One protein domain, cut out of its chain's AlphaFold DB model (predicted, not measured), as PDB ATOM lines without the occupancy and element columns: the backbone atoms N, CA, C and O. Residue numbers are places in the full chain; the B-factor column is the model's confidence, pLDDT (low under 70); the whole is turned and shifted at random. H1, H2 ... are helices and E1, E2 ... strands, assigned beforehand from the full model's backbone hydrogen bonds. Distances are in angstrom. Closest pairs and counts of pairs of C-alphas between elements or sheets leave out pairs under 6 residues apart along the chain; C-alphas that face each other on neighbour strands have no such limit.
ATOM      1  N   PRO A  76      33.494  42.754   7.047       87.62
ATOM      2  CA  PRO A  76      33.161  41.610   6.220       87.62
ATOM      3  C   PRO A  76      34.445  40.797   6.012       87.62
ATOM      4  O   PRO A  76      35.482  41.351   5.668       87.62
ATOM      5  N   SER A  77      34.392  39.497   6.273       86.62
ATOM      6  CA  SER A  77      35.569  38.616   6.228       86.62
ATOM      7  C   SER A  77      35.268  37.218   5.687       86.62
ATOM      8  O   SER A  77      36.182  36.441   5.439       86.62
ATOM      9  N   VAL A  78      33.992  36.880   5.475       82.94
ATOM     10  CA  VAL A  78      33.571  35.537   5.064       82.94
ATOM     11  C   VAL A  78      33.228  35.522   3.576       82.94
ATOM     12  O   VAL A  78      32.388  36.303   3.121       82.94
ATOM     13  N   LYS A  79      33.826  34.587   2.822       75.94
ATOM     14  CA  LYS A  79      33.508  34.306   1.406       75.94
ATOM     15  C   LYS A  79      33.467  35.575   0.545       75.94
ATOM     16  O   LYS A  79      32.454  35.865  -0.096       75.94
ATOM     17  N   ILE A  80      34.543  36.355   0.582       76.38
ATOM     18  CA  ILE A  80      34.726  37.518  -0.287       76.38
ATOM     19  C   ILE A  80      35.614  37.068  -1.451       76.38
ATOM     20  O   ILE A  80      36.822  36.948  -1.263       76.38
ATOM     21  N   PRO A  81      35.042  36.737  -2.623       68.25
ATOM     22  CA  PRO A  81      35.840  36.356  -3.776       68.25
ATOM     23  C   PRO A  81      36.710  37.529  -4.231       68.25
ATOM     24  O   PRO A  81      36.268  38.682  -4.260       68.25
ATOM     25  N   VAL A  82      37.942  37.210  -4.622       62.25
ATOM     26  CA  VAL A  82      38.876  38.143  -5.253       62.25
ATOM     27  C   VAL A  82      38.292  38.500  -6.622       62.25
ATOM     28  O   VAL A  82      38.328  37.704  -7.552       62.25
ATOM     29  N   GLY A  83      37.615  39.642  -6.727       60.31
ATOM     30  CA  GLY A  83      36.898  39.971  -7.966       60.31
ATOM     31  C   GLY A  83      36.170  41.310  -8.010       60.31
ATOM     32  O   GLY A  83      35.604  41.644  -9.049       60.31
ATOM     33  N   GLY A  84      36.192  42.098  -6.937       68.50
ATOM     34  CA  GLY A  84      35.600  43.435  -6.907       68.50
ATOM     35  C   GLY A  84      34.089  43.459  -6.650       68.50
ATOM     36  O   GLY A  84      33.426  42.436  -6.458       68.50
ATOM     37  N   VAL A  85      33.547  44.675  -6.613       79.81
ATOM     38  CA  VAL A  85      32.198  44.990  -6.126       79.81
ATOM     39  C   VAL A  85      31.266  45.336  -7.294       79.81
ATOM     40  O   VAL A  85      31.616  46.126  -8.166       79.81
ATOM     41  N   ARG A  86      30.055  44.770  -7.315       81.31
ATOM     42  CA  ARG A  86      28.970  45.168  -8.225       81.31
ATOM     43  C   ARG A  86      28.386  46.503  -7.772       81.31
ATOM     44  O   ARG A  86      28.045  46.662  -6.600       81.31
ATOM     45  N   ARG A  87      28.199  47.431  -8.712       73.62
ATOM     46  CA  ARG A  87      27.597  48.754  -8.462       73.62
ATOM     47  C   ARG A  87      26.086  48.783  -8.723       73.62
ATOM     48  O   ARG A  87      25.538  49.817  -9.096       73.62
ATOM     49  N   ASP A  88      25.405  47.659  -8.508       65.69
ATOM     50  CA  ASP A  88      23.954  47.590  -8.676       65.69
ATOM     51  C   ASP A  88      23.275  48.421  -7.583       65.69
ATOM     52  O   ASP A  88      23.373  48.122  -6.388       65.69
ATOM     53  N   ARG A  89      22.574  49.482  -7.982       61.19
ATOM     54  CA  ARG A  89      21.780  50.299  -7.060       61.19
ATOM     55  C   ARG A  89      20.496  49.536  -6.717       61.19
ATOM     56  O   ARG A  89      19.669  49.293  -7.590       61.19
ATOM     57  N   GLY A  90      20.320  49.131  -5.454       64.81
ATOM     58  CA  GLY A  90      19.115  48.418  -5.004       64.81
ATOM     59  C   GLY A  90      19.295  47.593  -3.722       64.81
ATOM     60  O   GLY A  90      20.257  47.758  -2.978       64.81
ATOM     61  N   ASN A  91      18.361  46.672  -3.456       71.69
ATOM     62  CA  ASN A  91      18.407  45.736  -2.316       71.69
ATOM     63  C   ASN A  91      19.239  44.465  -2.615       71.69
ATOM     64  O   ASN A  91      18.873  43.366  -2.204       71.69
ATOM     65  N   ALA A  92      20.347  44.599  -3.348       82.81
ATOM     66  CA  ALA A  92      21.225  43.488  -3.722       82.81
ATOM     67  C   ALA A  92      22.561  43.539  -2.964       82.81
ATOM     68  O   ALA A  92      22.974  44.595  -2.483       82.81
ATOM     69  N   CYS A  93      23.226  42.386  -2.833       86.31
ATOM     70  CA  CYS A  93      24.585  42.332  -2.298       86.31
ATOM     71  C   CYS A  93      25.574  42.843  -3.341       86.31
ATOM     72  O   CYS A  93      25.534  42.418  -4.493       86.31
ATOM     73  N   CYS A  94      26.471  43.728  -2.922       87.00
ATOM     74  CA  CYS A  94      27.484  44.308  -3.785       87.00
ATOM     75  C   CYS A  94      28.666  43.349  -4.024       87.00
ATOM     76  O   CYS A  94      29.455  43.576  -4.929       87.00
ATOM     77  N   ILE A  95      28.798  42.253  -3.271       86.69
ATOM     78  CA  ILE A  95      29.835  41.241  -3.528       86.69
ATOM     79  C   ILE A  95      29.513  40.490  -4.825       86.69
ATOM     80  O   ILE A  95      28.409  39.958  -4.985       86.69
ATOM     81  N   ARG A  96      30.470  40.432  -5.766       79.81
ATOM     82  CA  ARG A  96      30.306  39.667  -7.013       79.81
ATOM     83  C   ARG A  96      29.964  38.209  -6.711       79.81
ATOM     84  O   ARG A  96      30.406  37.645  -5.719       79.81
ATOM     85  N   GLN A  97      29.116  37.629  -7.560       79.06
ATOM     86  CA  GLN A  97      28.585  36.262  -7.429       79.06
ATOM     87  C   GLN A  97      27.725  35.995  -6.174       79.06
ATOM     88  O   GLN A  97      27.085  34.950  -6.084       79.06
ATOM     89  N   CYS A  98      27.586  36.946  -5.243       84.38
ATOM     90  CA  CYS A  98      26.669  36.805  -4.118       84.38
ATOM     91  C   CYS A  98      25.244  37.220  -4.514       84.38
ATOM     92  O   CYS A  98      24.946  38.398  -4.715       84.38
ATOM     93  N   ARG A  99      24.334  36.244  -4.595       82.56
ATOM     94  CA  ARG A  99      22.898  36.463  -4.831       82.56
ATOM     95  C   ARG A  99      22.095  35.977  -3.619       82.56
ATOM     96  O   ARG A  99      21.643  34.833  -3.602       82.56
ATOM     97  N   PRO A 100      21.956  36.793  -2.559       78.94
ATOM     98  CA  PRO A 100      21.151  36.398  -1.415       78.94
ATOM     99  C   PRO A 100      19.655  36.328  -1.784       78.94
ATOM    100  O   PRO A 100      19.190  37.135  -2.593       78.94
ATOM    101  N   PRO A 101      18.866  35.433  -1.161       74.12
ATOM    102  CA  PRO A 101      17.420  35.401  -1.358       74.12
ATOM    103  C   PRO A 101      16.787  36.739  -0.942       74.12
ATOM    104  O   PRO A 101      16.940  37.164   0.207       74.12
ATOM    105  N   LYS A 102      16.042  37.385  -1.856       63.59
ATOM    106  CA  LYS A 102      15.514  38.762  -1.712       63.59
ATOM    107  C   LYS A 102      14.748  39.037  -0.405       63.59
ATOM    108  O   LYS A 102      14.701  40.181   0.030       63.59
ATOM    109  N   ARG A 103      14.137  38.018   0.215       61.97
ATOM    110  CA  ARG A 103      13.282  38.161   1.413       61.97
ATOM    111  C   ARG A 103      13.921  37.707   2.732       61.97
ATOM    112  O   ARG A 103      13.326  37.936   3.776       61.97
ATOM    113  N   LYS A 104      15.097  37.063   2.712       62.47
ATOM    114  CA  LYS A 104      15.678  36.427   3.917       62.47
ATOM    115  C   LYS A 104      17.010  37.025   4.375       62.47
ATOM    116  O   LYS A 104      17.388  36.833   5.526       62.47
ATOM    117  N   ALA A 105      17.731  37.740   3.515       72.50
ATOM    118  CA  ALA A 105      19.044  38.261   3.880       72.50
ATOM    119  C   ALA A 105      18.975  39.673   4.467       72.50
ATOM    120  O   ALA A 105      18.444  40.598   3.853       72.50
ATOM    121  N   ILE A 106      19.579  39.850   5.643       83.62
ATOM    122  CA  ILE A 106      19.804  41.171   6.227       83.62
ATOM    123  C   ILE A 106      20.925  41.845   5.436       83.62
ATOM    124  O   ILE A 106      22.011  41.286   5.274       83.62
ATOM    125  N   MET A 107      20.650  43.048   4.937       84.81
ATOM    126  CA  MET A 107      21.578  43.838   4.134       84.81
ATOM    127  C   MET A 107      22.149  44.987   4.964       84.81
ATOM    128  O   MET A 107      21.403  45.802   5.509       84.81
ATOM    129  N   HIS A 108      23.472  45.083   5.021       86.56
ATOM    130  CA  HIS A 108      24.201  46.091   5.778       86.56
ATOM    131  C   HIS A 108      24.781  47.142   4.834       86.56
ATOM    132  O   HIS A 108      25.470  46.811   3.874       86.56
ATOM    133  N   CYS A 109      24.489  48.414   5.102       88.56
ATOM    134  CA  CYS A 109      25.111  49.531   4.394       88.56
ATOM    135  C   CYS A 109      26.529  49.762   4.925       88.56
ATOM    136  O   CYS A 109      26.818  49.443   6.083       88.56
ATOM    137  N   PHE A 110      27.377  50.386   4.111       85.31
ATOM    138  CA  PHE A 110      28.706  50.782   4.560       85.31
ATOM    139  C   PHE A 110      28.635  51.755   5.755       85.31
ATOM    140  O   PHE A 110      27.784  52.652   5.780       85.31
ATOM    141  N   PRO A 111      29.524  51.614   6.754       85.06
ATOM    142  CA  PRO A 111      29.510  52.440   7.955       85.06
ATOM    143  C   PRO A 111      29.658  53.940   7.692       85.06
ATOM    144  O   PRO A 111      30.417  54.383   6.832       85.06
ATOM    145  N   GLY A 112      29.000  54.757   8.519       79.50
ATOM    146  CA  GLY A 112      29.166  56.216   8.531       79.50
ATOM    147  C   GLY A 112      30.579  56.677   8.927       79.50
ATOM    148  O   GLY A 112      31.075  57.677   8.420       79.50
ATOM    149  N   ARG A 113      31.240  55.939   9.829       80.44
ATOM    150  CA  ARG A 113      32.545  56.312  10.402       80.44
ATOM    151  C   ARG A 113      33.683  56.046   9.413       80.44
ATOM    152  O   ARG A 113      33.829  54.908   8.967       80.44
ATOM    153  N   LYS A 114      34.522  57.058   9.146       82.50
ATOM    154  CA  LYS A 114      35.642  56.973   8.185       82.50
ATOM    155  C   LYS A 114      36.574  55.763   8.425       82.50
ATOM    156  O   LYS A 114      36.781  55.022   7.467       82.50
ATOM    157  N   PRO A 115      37.048  55.464   9.656       88.31
ATOM    158  CA  PRO A 115      37.997  54.363   9.866       88.31
ATOM    159  C   PRO A 115      37.407  52.976   9.585       88.31
ATOM    160  O   PRO A 115      38.035  52.141   8.941       88.31
ATOM    161  N   LEU A 116      36.174  52.718  10.034       87.88
ATOM    162  CA  LEU A 116      35.520  51.426   9.800       87.88
ATOM    163  C   LEU A 116      35.121  51.262   8.330       87.88
ATOM    164  O   LEU A 116      35.273  50.183   7.768       87.88
ATOM    165  N   ARG A 117      34.667  52.346   7.688       88.25
ATOM    166  CA  ARG A 117      34.361  52.348   6.254       88.25
ATOM    167  C   ARG A 117      35.589  51.989   5.421       88.25
ATOM    168  O   ARG A 117      35.456  51.176   4.517       88.25
ATOM    169  N   ARG A 118      36.759  52.552   5.744       88.00
ATOM    170  CA  ARG A 118      38.033  52.222   5.089       88.00
ATOM    171  C   ARG A 118      38.357  50.732   5.210       88.00
ATOM    172  O   ARG A 118      38.582  50.079   4.200       88.00
ATOM    173  N   ARG A 119      38.256  50.165   6.417       90.19
ATOM    174  CA  ARG A 119      38.438  48.717   6.629       90.19
ATOM    175  C   ARG A 119      37.468  47.870   5.803       90.19
ATOM    176  O   ARG A 119      37.876  46.863   5.240       90.19
ATOM    177  N   TRP A 120      36.208  48.290   5.687       90.06
ATOM    178  CA  TRP A 120      35.239  47.605   4.827       90.06
ATOM    179  C   TRP A 120      35.620  47.686   3.351       90.06
ATOM    180  O   TRP A 120      35.524  46.668   2.680       90.06
ATOM    181  N   LYS A 121      36.066  48.851   2.854       89.25
ATOM    182  CA  LYS A 121      36.529  49.013   1.466       89.25
ATOM    183  C   LYS A 121      37.687  48.069   1.153       89.25
ATOM    184  O   LYS A 121      37.591  47.321   0.188       89.25
ATOM    185  N   ILE A 122      38.707  48.048   2.013       88.56
ATOM    186  CA  ILE A 122      39.865  47.153   1.880       88.56
ATOM    187  C   ILE A 122      39.403  45.693   1.845       88.56
ATOM    188  O   ILE A 122      39.764  44.957   0.932       88.56
ATOM    189  N   ALA A 123      38.539  45.295   2.783       88.38
ATOM    190  CA  ALA A 123      38.055  43.922   2.880       88.38
ATOM    191  C   ALA A 123      37.296  43.441   1.633       88.38
ATOM    192  O   ALA A 123      37.336  42.258   1.321       88.38
ATOM    193  N   VAL A 124      36.615  44.340   0.913       87.44
ATOM    194  CA  VAL A 124      35.900  44.003  -0.332       87.44
ATOM    195  C   VAL A 124      36.695  44.314  -1.607       87.44
ATOM    196  O   VAL A 124      36.156  44.169  -2.705       87.44
ATOM    197  N   GLY A 125      37.950  44.758  -1.481       86.75
ATOM    198  CA  GLY A 125      38.812  45.113  -2.611       86.75
ATOM    199  C   GLY A 125      38.427  46.413  -3.332       86.75
ATOM    200  O   GLY A 125      38.647  46.531  -4.534       86.75
ATOM    201  N   MET A 126      37.817  47.377  -2.636       86.12
ATOM    202  CA  MET A 126      37.542  48.726  -3.157       86.12
ATOM    203  C   MET A 126      38.711  49.678  -2.890       86.12
ATOM    204  O   MET A 126      39.373  49.583  -1.854       86.12
ATOM    205  N   LYS A 127      38.906  50.658  -3.781       85.94
ATOM    206  CA  LYS A 127      39.873  51.744  -3.577       85.94
ATOM    207  C   LYS A 127      39.329  52.751  -2.566       85.94
ATOM    208  O   LYS A 127      38.119  52.946  -2.437       85.94
ATOM    209  N   ASP A 128      40.221  53.458  -1.877       83.50
ATOM    210  CA  ASP A 128      39.814  54.475  -0.900       83.50
ATOM    211  C   ASP A 128      39.026  55.639  -1.536       83.50
ATOM    212  O   ASP A 128      38.166  56.218  -0.863       83.50
ATOM    213  N   SER A 129      39.224  55.908  -2.832       84.25
ATOM    214  CA  SER A 129      38.479  56.901  -3.620       84.25
ATOM    215  C   SER A 129      37.078  56.455  -4.058       84.25
ATOM    216  O   SER A 129      36.251  57.310  -4.362       84.25
ATOM    217  N   ASP A 130      36.767  55.153  -4.062       85.38
ATOM    218  CA  ASP A 130      35.453  54.664  -4.496       85.38
ATOM    219  C   ASP A 130      34.347  55.122  -3.537       85.38
ATOM    220  O   ASP A 130      34.493  55.001  -2.317       85.38
ATOM    221  N   ASP A 131      33.204  55.574  -4.054       85.12
ATOM    222  CA  ASP A 131      32.036  55.900  -3.230       85.12
ATOM    223  C   ASP A 131      31.187  54.642  -2.951       85.12
ATOM    224  O   ASP A 131      30.593  54.083  -3.876       85.12
ATOM    225  N   PRO A 132      31.088  54.173  -1.689       84.75
ATOM    226  CA  PRO A 132      30.268  53.018  -1.350       84.75
ATOM    227  C   PRO A 132      28.799  53.381  -1.074       84.75
ATOM    228  O   PRO A 132      28.036  52.540  -0.587       84.75
ATOM    229  N   THR A 133      28.389  54.632  -1.301       84.88
ATOM    230  CA  THR A 133      27.028  55.090  -1.014       84.88
ATOM    231  C   THR A 133      26.000  54.287  -1.813       84.88
ATOM    232  O   THR A 133      26.103  54.102  -3.021       84.88
ATOM    233  N   GLY A 134      24.995  53.764  -1.109       82.19
ATOM    234  CA  GLY A 134      23.956  52.913  -1.691       82.19
ATOM    235  C   GLY A 134      24.339  51.436  -1.857       82.19
ATOM    236  O   GLY A 134      23.436  50.620  -2.040       82.19
ATOM    237  N   LEU A 135      25.619  51.066  -1.717       86.31
ATOM    238  CA  LEU A 135      26.061  49.669  -1.756       86.31
ATOM    239  C   LEU A 135      25.763  48.953  -0.435       86.31
ATOM    240  O   LEU A 135      25.816  49.539   0.655       86.31
ATOM    241  N   ARG A 136      25.443  47.658  -0.528       87.94
ATOM    242  CA  ARG A 136      25.053  46.836   0.622       87.94
ATOM    243  C   ARG A 136      25.727  45.473   0.599       87.94
ATOM    244  O   ARG A 136      25.820  44.845  -0.447       87.94
ATOM    245  N   ILE A 137      26.101  44.973   1.770       88.00
ATOM    246  CA  ILE A 137      26.689  43.643   1.964       88.00
ATOM    247  C   ILE A 137      25.721  42.802   2.797       88.00
ATOM    248  O   ILE A 137      25.214  43.270   3.816       88.00
ATOM    249  N   CYS A 138      25.425  41.572   2.378       88.69
ATOM    250  CA  CYS A 138      24.544  40.699   3.156       88.69
ATOM    251  C   CYS A 138      25.245  40.119   4.394       88.69
ATOM    252  O   CYS A 138      26.459  39.916   4.389       88.69
ATOM    253  N   SER A 139      24.468  39.762   5.418       88.94
ATOM    254  CA  SER A 139      24.960  39.194   6.682       88.94
ATOM    255  C   SER A 139      25.835  37.938   6.539       88.94
ATOM    256  O   SER A 139      26.633  37.665   7.427       88.94
ATOM    257  N   ARG A 140      25.749  37.205   5.420       87.94
ATOM    258  CA  ARG A 140      26.568  36.007   5.132       87.94
ATOM    259  C   ARG A 140      28.071  36.286   5.022       87.94
ATOM    260  O   ARG A 140      28.848  35.342   5.078       87.94
ATOM    261  N   HIS A 141      28.465  37.546   4.827       89.25
ATOM    262  CA  HIS A 141      29.873  37.945   4.720       89.25
ATOM    263  C   HIS A 141      30.508  38.322   6.061       89.25
ATOM    264  O   HIS A 141      31.675  38.706   6.100       89.25
ATOM    265  N   PHE A 142      29.763  38.205   7.156       89.44
ATOM    266  CA  PHE A 142      30.231  38.471   8.511       89.44
ATOM    267  C   PHE A 142      30.220  37.175   9.315       89.44
ATOM    268  O   PHE A 142      29.417  36.276   9.045       89.44
ATOM    269  N   LYS A 143      31.097  37.073  10.313       88.88
ATOM    270  CA  LYS A 143      31.099  35.931  11.227       88.88
ATOM    271  C   LYS A 143      29.876  36.021  12.133       88.88
ATOM    272  O   LYS A 143      29.414  37.108  12.468       88.88
TER     273      LYS A 143
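This is residues 76 to 143 of the 273 residues of an uncharacterized protein of Aedes albopictus (UniProt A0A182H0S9). With little regular structure, this is mostly loop: the long stretch of residues 76 to 106 leads into a small ladder of two short strands, E1 and E2, and one helix, H1, lies toward one end of the longest axis, with residues 101 to 104 at the other. Of 68 printed residues, 16 are in named elements, in the order E1, H1, E2; the class is mixed and the sheet antiparallel. The whole is compact and rounded, with a radius of gyration of the C-alphas of 11.0 A and spans of 30 by 22 by 21 A.

E1, residues 107 to 109, and E2, residues 136 to 138, are antiparallel neighbours at 144 degrees. C-alphas 107 and 138 face each other at 4.4 A. N 108 and O 137, 2.8 A apart, are within hydrogen-bond range. In H1, residues 114 to 123, every O i to N i+4 pair is within that range.

E1 begins at C-alpha 107 (21.578, 43.838, 4.134) and spans 6.7 A. H1 spans 14.3 A. E2, also 6.7 A, ends at C-alpha 138 (24.544, 40.699, 3.156).

The C-alphas farthest apart, of Arg 103 and Ser 129, are 31.8 A apart. The printed part has no cut. The link from E1 to H1 is tight; that from H1 to E2 is long. Residues 81 to 84, 88 to 90 and 102 to 104 have pLDDT under 70.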